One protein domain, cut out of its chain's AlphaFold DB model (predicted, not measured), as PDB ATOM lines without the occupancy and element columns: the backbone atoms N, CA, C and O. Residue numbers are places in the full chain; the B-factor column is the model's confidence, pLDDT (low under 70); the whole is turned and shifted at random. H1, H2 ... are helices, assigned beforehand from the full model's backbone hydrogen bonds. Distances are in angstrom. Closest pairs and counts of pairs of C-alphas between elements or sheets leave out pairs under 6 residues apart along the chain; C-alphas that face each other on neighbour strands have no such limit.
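What this domain is: This is residues 63 to 94 and 136 to 166 of the 166 residues of the protein "AAA_15 domain-containing protein" of Bacillus azotoformans MEV2011 (UniProt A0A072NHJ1). A small helical hairpin, H1 and H2, followed by short H3, is crossed by one end of long H4, whose residues 146 to 163 stick out as an arm and make the length. The printed part has 63 residues, four named helices in chain order and no named strand: all helix, only just loose, close to extended, radius of gyration of the C-alphas 15.5 A, spans 50 by 24 by 17 A.

How they stand to each other: H1, residues 63 to 75, touches H2, residues 79 to 87, with 72 to 75 alone; this hairpin has a shallow tilt of 25 degrees, opposite ways, closest C-alphas Val 75 and Leu 82, 5.3 A. H3, residues 89 to 92, only just touches H1's residues 64 to 68, with 3 pairs of C-alphas within 8 A, closest Thr 68 and Lys 92, 6.0 A. H4, residues 137 to 163, only just touches H1's residues 69 to 73 with 141 to 145 alone, 3 such pairs, closest Tyr 69 and Leu 141, 6.9 A, about perpendicular at 90 degrees. Every O i to N i+4 pair is within hydrogen-bond range in H1, H2 and H4; H3 is too short for one.

Where its parts are: H1 begins at C-alpha 63 (95.875, 115.089, 123.249) and measures 18.5 A, H2 12.4 A, H3 5.0 A; H4, 39.0 A, ends at C-alpha 163 (112.276, 99.081, 147.238).

The domain as a whole: Residues 95 to 135 are cut out, C-alphas 94 and 136 being 13.3 A apart. Residues 160 to 166 have pLDDT under 70.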
ATOM      1  N   PRO A  63      95.728 113.990 122.300       95.62
ATOM      2  CA  PRO A  63      95.875 115.089 123.249       95.62
ATOM      3  C   PRO A  63      94.533 115.641 123.733       95.62
ATOM      4  O   PRO A  63      94.426 115.977 124.911       95.62
ATOM      5  N   LYS A  64      93.507 115.691 122.866       95.19
ATOM      6  CA  LYS A  64      92.161 116.150 123.239       95.19
ATOM      7  C   LYS A  64      91.559 115.230 124.299       95.19
ATOM      8  O   LYS A  64      91.255 115.706 125.384       95.19
ATOM      9  N   PHE A  65      91.529 113.913 124.072       95.31
ATOM     10  CA  PHE A  65      91.058 112.950 125.081       95.31
ATOM     11  C   PHE A  65      91.785 113.088 126.426       95.31
ATOM     12  O   PHE A  65      91.159 113.103 127.490       95.31
ATOM     13  N   VAL A  66      93.115 113.213 126.391       95.00
ATOM     14  CA  VAL A  66      93.933 113.363 127.601       95.00
ATOM     15  C   VAL A  66      93.616 114.667 128.332       95.00
ATOM     16  O   VAL A  66      93.515 114.666 129.562       95.00
ATOM     17  N   ASN A  67      93.479 115.777 127.610       96.50
ATOM     18  CA  ASN A  67      93.188 117.082 128.194       96.50
ATOM     19  C   ASN A  67      91.778 117.123 128.785       96.50
ATOM     20  O   ASN A  67      91.640 117.505 129.945       96.50
ATOM     21  N   THR A  68      90.780 116.604 128.072       96.31
ATOM     22  CA  THR A  68      89.398 116.477 128.552       96.31
ATOM     23  C   THR A  68      89.332 115.681 129.851       96.31
ATOM     24  O   THR A  68      88.710 116.109 130.822       96.31
ATOM     25  N   TYR A  69      90.057 114.561 129.937       96.38
ATOM     26  CA  TYR A  69      90.140 113.802 131.183       96.38
ATOM     27  C   TYR A  69      90.839 114.578 132.314       96.38
ATOM     28  O   TYR A  69      90.405 114.526 133.465       96.38
ATOM     29  N   LYS A  70      91.926 115.305 132.024       96.12
ATOM     30  CA  LYS A  70      92.615 116.132 133.032       96.12
ATOM     31  C   LYS A  70      91.719 117.246 133.565       96.12
ATOM     32  O   LYS A  70      91.759 117.509 134.763       96.12
ATOM     33  N   GLU A  71      90.954 117.901 132.698       96.38
ATOM     34  CA  GLU A  71      89.970 118.915 133.082       96.38
ATOM     35  C   GLU A  71      88.886 118.313 133.965       96.38
ATOM     36  O   GLU A  71      88.702 118.792 135.082       96.38
ATOM     37  N   TYR A  72      88.283 117.197 133.542       96.81
ATOM     38  CA  TYR A  72      87.315 116.454 134.347       96.81
ATOM     39  C   TYR A  72      87.842 116.176 135.763       96.81
ATOM     40  O   TYR A  72      87.171 116.460 136.749       96.81
ATOM     41  N   VAL A  73      89.083 115.693 135.900       96.25
ATOM     42  CA  VAL A  73      89.682 115.412 137.218       96.25
ATOM     43  C   VAL A  73      89.819 116.661 138.096       96.25
ATOM     44  O   VAL A  73      89.767 116.525 139.318       96.25
ATOM     45  N   LYS A  74      89.996 117.852 137.513       96.56
ATOM     46  CA  LYS A  74      90.082 119.113 138.267       96.56
ATOM     47  C   LYS A  74      88.720 119.587 138.774       96.56
ATOM     48  O   LYS A  74      88.684 120.240 139.809       96.56
ATOM     49  N   VAL A  75      87.642 119.285 138.049       96.50
ATOM     50  CA  VAL A  75      86.297 119.819 138.331       96.50
ATOM     51  C   VAL A  75      85.337 118.798 138.941       96.50
ATOM     52  O   VAL A  75      84.328 119.191 139.496       96.50
ATOM     53  N   LYS A  76      85.645 117.493 138.912       94.19
ATOM     54  CA  LYS A  76      84.738 116.406 139.347       94.19
ATOM     55  C   LYS A  76      84.190 116.498 140.780       94.19
ATOM     56  O   LYS A  76      83.226 115.806 141.077       94.19
ATOM     57  N   ASP A  77      84.842 117.255 141.664       94.81
ATOM     58  CA  ASP A  77      84.448 117.412 143.073       94.81
ATOM     59  C   ASP A  77      83.733 118.760 143.329       94.81
ATOM     60  O   ASP A  77      83.362 119.057 144.461       94.81
ATOM     61  N   ASP A  78      83.547 119.570 142.284       96.56
ATOM     62  CA  ASP A  78      82.883 120.873 142.297       96.56
ATOM     63  C   ASP A  78      81.662 120.810 141.368       96.56
ATOM     64  O   ASP A  78      81.805 120.759 140.149       96.56
ATOM     65  N   ASN A  79      80.460 120.755 141.948       93.88
ATOM     66  CA  ASN A  79      79.229 120.487 141.197       93.88
ATOM     67  C   ASN A  79      78.940 121.535 140.114       93.88
ATOM     68  O   ASN A  79      78.531 121.152 139.022       93.88
ATOM     69  N   GLU A  80      79.173 122.820 140.400       95.06
ATOM     70  CA  GLU A  80      78.917 123.919 139.459       95.06
ATOM     71  C   GLU A  80      79.872 123.814 138.264       95.06
ATOM     72  O   GLU A  80      79.446 123.710 137.115       95.06
ATOM     73  N   LYS A  81      81.179 123.676 138.533       96.19
ATOM     74  CA  LYS A  81      82.179 123.510 137.464       96.19
ATOM     75  C   LYS A  81      82.021 122.208 136.684       96.19
ATOM     76  O   LYS A  81      82.431 122.130 135.526       96.19
ATOM     77  N   LEU A  82      81.514 121.158 137.327       95.62
ATOM     78  CA  LEU A  82      81.272 119.874 136.682       95.62
ATOM     79  C   LEU A  82      80.111 119.961 135.690       95.62
ATOM     80  O   LEU A  82      80.195 119.364 134.617       95.62
ATOM     81  N   GLU A  83      79.053 120.688 136.042       95.44
ATOM     82  CA  GLU A  83      77.919 120.949 135.156       95.44
ATOM     83  C   GLU A  83      78.365 121.748 133.926       95.44
ATOM     84  O   GLU A  83      78.171 121.282 132.802       95.44
ATOM     85  N   ASP A  84      79.092 122.851 134.127       95.62
ATOM     86  CA  ASP A  84      79.672 123.647 133.038       95.62
ATOM     87  C   ASP A  84      80.575 122.811 132.122       95.62
ATOM     88  O   ASP A  84      80.478 122.866 130.896       95.62
ATOM     89  N   PHE A  85      81.432 121.968 132.708       96.44
ATOM     90  CA  PHE A  85      82.304 121.079 131.945       96.44
ATOM     91  C   PHE A  85      81.520 120.124 131.035       96.44
ATOM     92  O   PHE A  85      81.952 119.875 129.907       96.44
ATOM     93  N   PHE A  86      80.398 119.578 131.515       95.56
ATOM     94  CA  PHE A  86      79.576 118.662 130.728       95.56
ATOM     95  C   PHE A  86      78.695 119.370 129.697       95.56
ATOM     96  O   PHE A  86      78.433 118.775 128.657       95.56
ATOM     97  N   ASN A  87      78.316 120.629 129.922       94.69
ATOM     98  CA  ASN A  87      77.619 121.442 128.920       94.69
ATOM     99  C   ASN A  87      78.478 121.691 127.667       94.69
ATOM    100  O   ASN A  87      77.952 121.850 126.570       94.69
ATOM    101  N   GLU A  88      79.805 121.680 127.813       94.38
ATOM    102  CA  GLU A  88      80.764 121.879 126.717       94.38
ATOM    103  C   GLU A  88      81.396 120.572 126.205       94.38
ATOM    104  O   GLU A  88      82.343 120.606 125.412       94.38
ATOM    105  N   ILE A  89      80.940 119.404 126.673       93.94
ATOM    106  CA  ILE A  89      81.676 118.145 126.477       93.94
ATOM    107  C   ILE A  89      81.835 117.753 125.008       93.94
ATOM    108  O   ILE A  89      82.896 117.254 124.626       93.94
ATOM    109  N   ASP A  90      80.828 118.041 124.184       90.06
ATOM    110  CA  ASP A  90      80.808 117.710 122.757       90.06
ATOM    111  C   ASP A  90      81.920 118.441 121.990       90.06
ATOM    112  O   ASP A  90      82.463 117.927 121.018       90.06
ATOM    113  N   GLN A  91      82.344 119.614 122.468       90.44
ATOM    114  CA  GLN A  91      83.452 120.370 121.874       90.44
ATOM    115  C   GLN A  91      84.826 119.845 122.327       90.44
ATOM    116  O   GLN A  91      85.852 120.114 121.695       90.44
ATOM    117  N   LYS A  92      84.863 119.102 123.439       91.56
ATOM    118  CA  LYS A  92      86.089 118.621 124.093       91.56
ATOM    119  C   LYS A  92      86.422 117.179 123.724       91.56
ATOM    120  O   LYS A  92      87.595 116.792 123.746       91.56
ATOM    121  N   VAL A  93      85.420 116.359 123.422       92.94
ATOM    122  CA  VAL A  93      85.595 114.950 123.057       92.94
ATOM    123  C   VAL A  93      85.556 114.819 121.534       92.94
ATOM    124  O   VAL A  93      84.528 115.102 120.937       92.94
ATOM    125  N   PRO A  94      86.647 114.384 120.884       94.69
ATOM    126  CA  PRO A  94      86.637 114.201 119.440       94.69
ATOM    127  C   PRO A  94      85.787 112.987 119.024       94.69
ATOM    128  O   PRO A  94      85.774 111.958 119.704       94.69
ATOM    129  N   GLU A 136      77.663 108.301 126.048       93.50
ATOM    130  CA  GLU A 136      77.452 108.796 127.419       93.50
ATOM    131  C   GLU A 136      78.780 109.293 128.018       93.50
ATOM    132  O   GLU A 136      79.451 108.551 128.751       93.50
ATOM    133  N   PRO A 137      79.195 110.540 127.717       93.31
ATOM    134  CA  PRO A 137      80.498 111.066 128.125       93.31
ATOM    135  C   PRO A 137      80.718 111.050 129.641       93.31
ATOM    136  O   PRO A 137      81.804 110.705 130.110       93.31
ATOM    137  N   LYS A 138      79.673 111.351 130.421       93.25
ATOM    138  CA  LYS A 138      79.726 111.339 131.889       93.25
ATOM    139  C   LYS A 138      80.052 109.956 132.443       93.25
ATOM    140  O   LYS A 138      81.065 109.791 133.125       93.25
ATOM    141  N   ALA A 139      79.254 108.951 132.084       94.44
ATOM    142  CA  ALA A 139      79.467 107.575 132.524       94.44
ATOM    143  C   ALA A 139      80.823 107.024 132.046       94.44
ATOM    144  O   ALA A 139      81.477 106.260 132.761       94.44
ATOM    145  N   TYR A 140      81.265 107.414 130.847       94.00
ATOM    146  CA  TYR A 140      82.587 107.065 130.333       94.00
ATOM    147  C   TYR A 140      83.718 107.652 131.189       94.00
ATOM    148  O   TYR A 140      84.600 106.905 131.618       94.00
ATOM    149  N   LEU A 141      83.693 108.958 131.479       95.06
ATOM    150  CA  LEU A 141      84.743 109.632 132.252       95.06
ATOM    151  C   LEU A 141      84.802 109.152 133.706       95.06
ATOM    152  O   LEU A 141      85.896 108.958 134.239       95.06
ATOM    153  N   GLU A 142      83.652 108.882 134.324       94.38
ATOM    154  CA  GLU A 142      83.571 108.285 135.662       94.38
ATOM    155  C   GLU A 142      84.233 106.898 135.695       94.38
ATOM    156  O   GLU A 142      85.117 106.642 136.521       94.38
ATOM    157  N   LYS A 143      83.882 106.016 134.746       95.06
ATOM    158  CA  LYS A 143      84.496 104.683 134.611       95.06
ATOM    159  C   LYS A 143      85.997 104.778 134.339       95.06
ATOM    160  O   LYS A 143      86.786 104.105 135.005       95.06
ATOM    161  N   LEU A 144      86.405 105.646 133.414       93.75
ATOM    162  CA  LEU A 144      87.811 105.890 133.097       93.75
ATOM    163  C   LEU A 144      88.582 106.367 134.333       93.75
ATOM    164  O   LEU A 144      89.715 105.943 134.567       93.75
ATOM    165  N   HIS A 145      87.974 107.217 135.164       95.19
ATOM    166  CA  HIS A 145      88.596 107.688 136.394       95.19
ATOM    167  C   HIS A 145      88.845 106.565 137.401       95.19
ATOM    168  O   HIS A 145      89.937 106.496 137.977       95.19
ATOM    169  N   VAL A 146      87.875 105.666 137.575       94.56
ATOM    170  CA  VAL A 146      88.017 104.480 138.430       94.56
ATOM    171  C   VAL A 146      89.157 103.584 137.935       94.56
ATOM    172  O   VAL A 146      90.031 103.217 138.724       94.56
ATOM    173  N   GLU A 147      89.211 103.283 136.637       93.12
ATOM    174  CA  GLU A 147      90.267 102.440 136.054       93.12
ATOM    175  C   GLU A 147      91.662 103.075 136.171       93.12
ATOM    176  O   GLU A 147      92.622 102.428 136.597       93.12
ATOM    177  N   MET A 148      91.780 104.378 135.909       90.69
ATOM    178  CA  MET A 148      93.040 105.112 136.066       90.69
ATOM    179  C   MET A 148      93.562 105.093 137.510       90.69
ATOM    180  O   MET A 148      94.776 105.010 137.731       90.69
ATOM    181  N   ARG A 149      92.674 105.141 138.514       90.19
ATOM    182  CA  ARG A 149      93.066 104.997 139.926       90.19
ATOM    183  C   ARG A 149      93.596 103.596 140.225       90.19
ATOM    184  O   ARG A 149      94.646 103.489 140.859       90.19
ATOM    185  N   LYS A 150      92.941 102.541 139.726       90.50
ATOM    186  CA  LYS A 150      93.407 101.151 139.892       90.50
ATOM    187  C   LYS A 150      94.818 100.958 139.332       90.50
ATOM    188  O   LYS A 150      95.668 100.372 140.000       90.50
ATOM    189  N   ILE A 151      95.098 101.505 138.147       86.75
ATOM    190  CA  ILE A 151      96.426 101.428 137.514       86.75
ATOM    191  C   ILE A 151      97.486 102.156 138.352       86.75
ATOM    192  O   ILE A 151      98.591 101.642 138.535       86.75
ATOM    193  N   LYS A 152      97.169 103.344 138.889       82.25
ATOM    194  CA  LYS A 152      98.091 104.088 139.763       82.25
ATOM    195  C   LYS A 152      98.421 103.325 141.046       82.25
ATOM    196  O   LYS A 152      99.580 103.335 141.454       82.25
ATOM    197  N   ILE A 153      97.432 102.671 141.659       81.81
ATOM    198  CA  ILE A 153      97.621 101.867 142.875       81.81
ATOM    199  C   ILE A 153      98.553 100.686 142.587       81.81
ATOM    200  O   ILE A 153      99.590 100.579 143.237       81.81
ATOM    201  N   LYS A 154      98.274  99.895 141.540       82.25
ATOM    202  CA  LYS A 154      99.129  98.762 141.143       82.25
ATOM    203  C   LYS A 154     100.582  99.176 140.899       82.25
ATOM    204  O   LYS A 154     101.496  98.572 141.446       82.25
ATOM    205  N   LYS A 155     100.810 100.269 140.159       80.12
ATOM    206  CA  LYS A 155     102.171 100.787 139.913       80.12
ATOM    207  C   LYS A 155     102.882 101.241 141.192       80.12
ATOM    208  O   LYS A 155     104.106 101.173 141.266       80.12
ATOM    209  N   LYS A 156     102.144 101.752 142.184       77.75
ATOM    210  CA  LYS A 156     102.705 102.147 143.483       77.75
ATOM    211  C   LYS A 156     103.096 100.917 144.308       77.75
ATOM    212  O   LYS A 156     104.175 100.917 144.887       77.75
ATOM    213  N   GLU A 157     102.260  99.882 144.314       77.88
ATOM    214  CA  GLU A 157     102.533  98.601 144.981       77.88
ATOM    215  C   GLU A 157     103.737  97.877 144.363       77.88
ATOM    216  O   GLU A 157     104.608  97.406 145.088       77.88
ATOM    217  N   GLU A 158     103.838  97.843 143.032       80.19
ATOM    218  CA  GLU A 158     105.000  97.283 142.326       80.19
ATOM    219  C   GLU A 158     106.291  98.035 142.668       80.19
ATOM    220  O   GLU A 158     107.307  97.412 142.969       80.19
ATOM    221  N   LYS A 159     106.255  99.375 142.695       74.75
ATOM    222  CA  LYS A 159     107.412 100.182 143.114       74.75
ATOM    223  C   LYS A 159     107.804  99.945 144.574       74.75
ATOM    224  O   LYS A 159     108.994  99.910 144.858       74.75
ATOM    225  N   ALA A 160     106.839  99.785 145.481       69.38
ATOM    226  CA  ALA A 160     107.117  99.508 146.891       69.38
ATOM    227  C   ALA A 160     107.811  98.149 147.077       69.38
ATOM    228  O   ALA A 160     108.824  98.080 147.765       69.38
ATOM    229  N   LYS A 161     107.349  97.102 146.376       68.56
ATOM    230  CA  LYS A 161     107.983  95.771 146.395       68.56
ATOM    231  C   LYS A 161     109.424  95.777 145.884       68.56
ATOM    232  O   LYS A 161     110.245  95.026 146.387       68.56
ATOM    233  N   ILE A 162     109.738  96.606 144.885       63.44
ATOM    234  CA  ILE A 162     111.114  96.753 144.379       63.44
ATOM    235  C   ILE A 162     112.017  97.413 145.431       63.44
ATOM    236  O   ILE A 162     113.166  97.013 145.562       63.44
ATOM    237  N   ILE A 163     111.509  98.395 146.185       61.66
ATOM    238  CA  ILE A 163     112.276  99.081 147.238       61.66
ATOM    239  C   ILE A 163     112.549  98.152 148.431       61.66
ATOM    240  O   ILE A 163     113.617  98.240 149.013       61.66
ATOM    241  N   GLU A 164     111.632  97.245 148.777       61.84
ATOM    242  CA  GLU A 164     111.844  96.257 149.855       61.84
ATOM    243  C   GLU A 164     112.878  95.164 149.508       61.84
ATOM    244  O   GLU A 164     113.307  94.426 150.393       61.84
ATOM    245  N   LEU A 165     113.272  95.040 148.237       53.03
ATOM    246  CA  LEU A 165     114.234  94.045 147.740       53.03
ATOM    247  C   LEU A 165     115.666  94.593 147.566       53.03
ATOM    248  O   LEU A 165     116.539  93.838 147.132       53.03
ATOM    249  N   VAL A 166     115.904  95.878 147.864       50.03
ATOM    250  CA  VAL A 166     117.208  96.571 147.764       50.03
ATOM    251  C   VAL A 166     117.667  96.997 149.150       50.03
ATOM    252  O   VAL A 166     118.866  96.793 149.443       50.03
TER     253      VAL A 166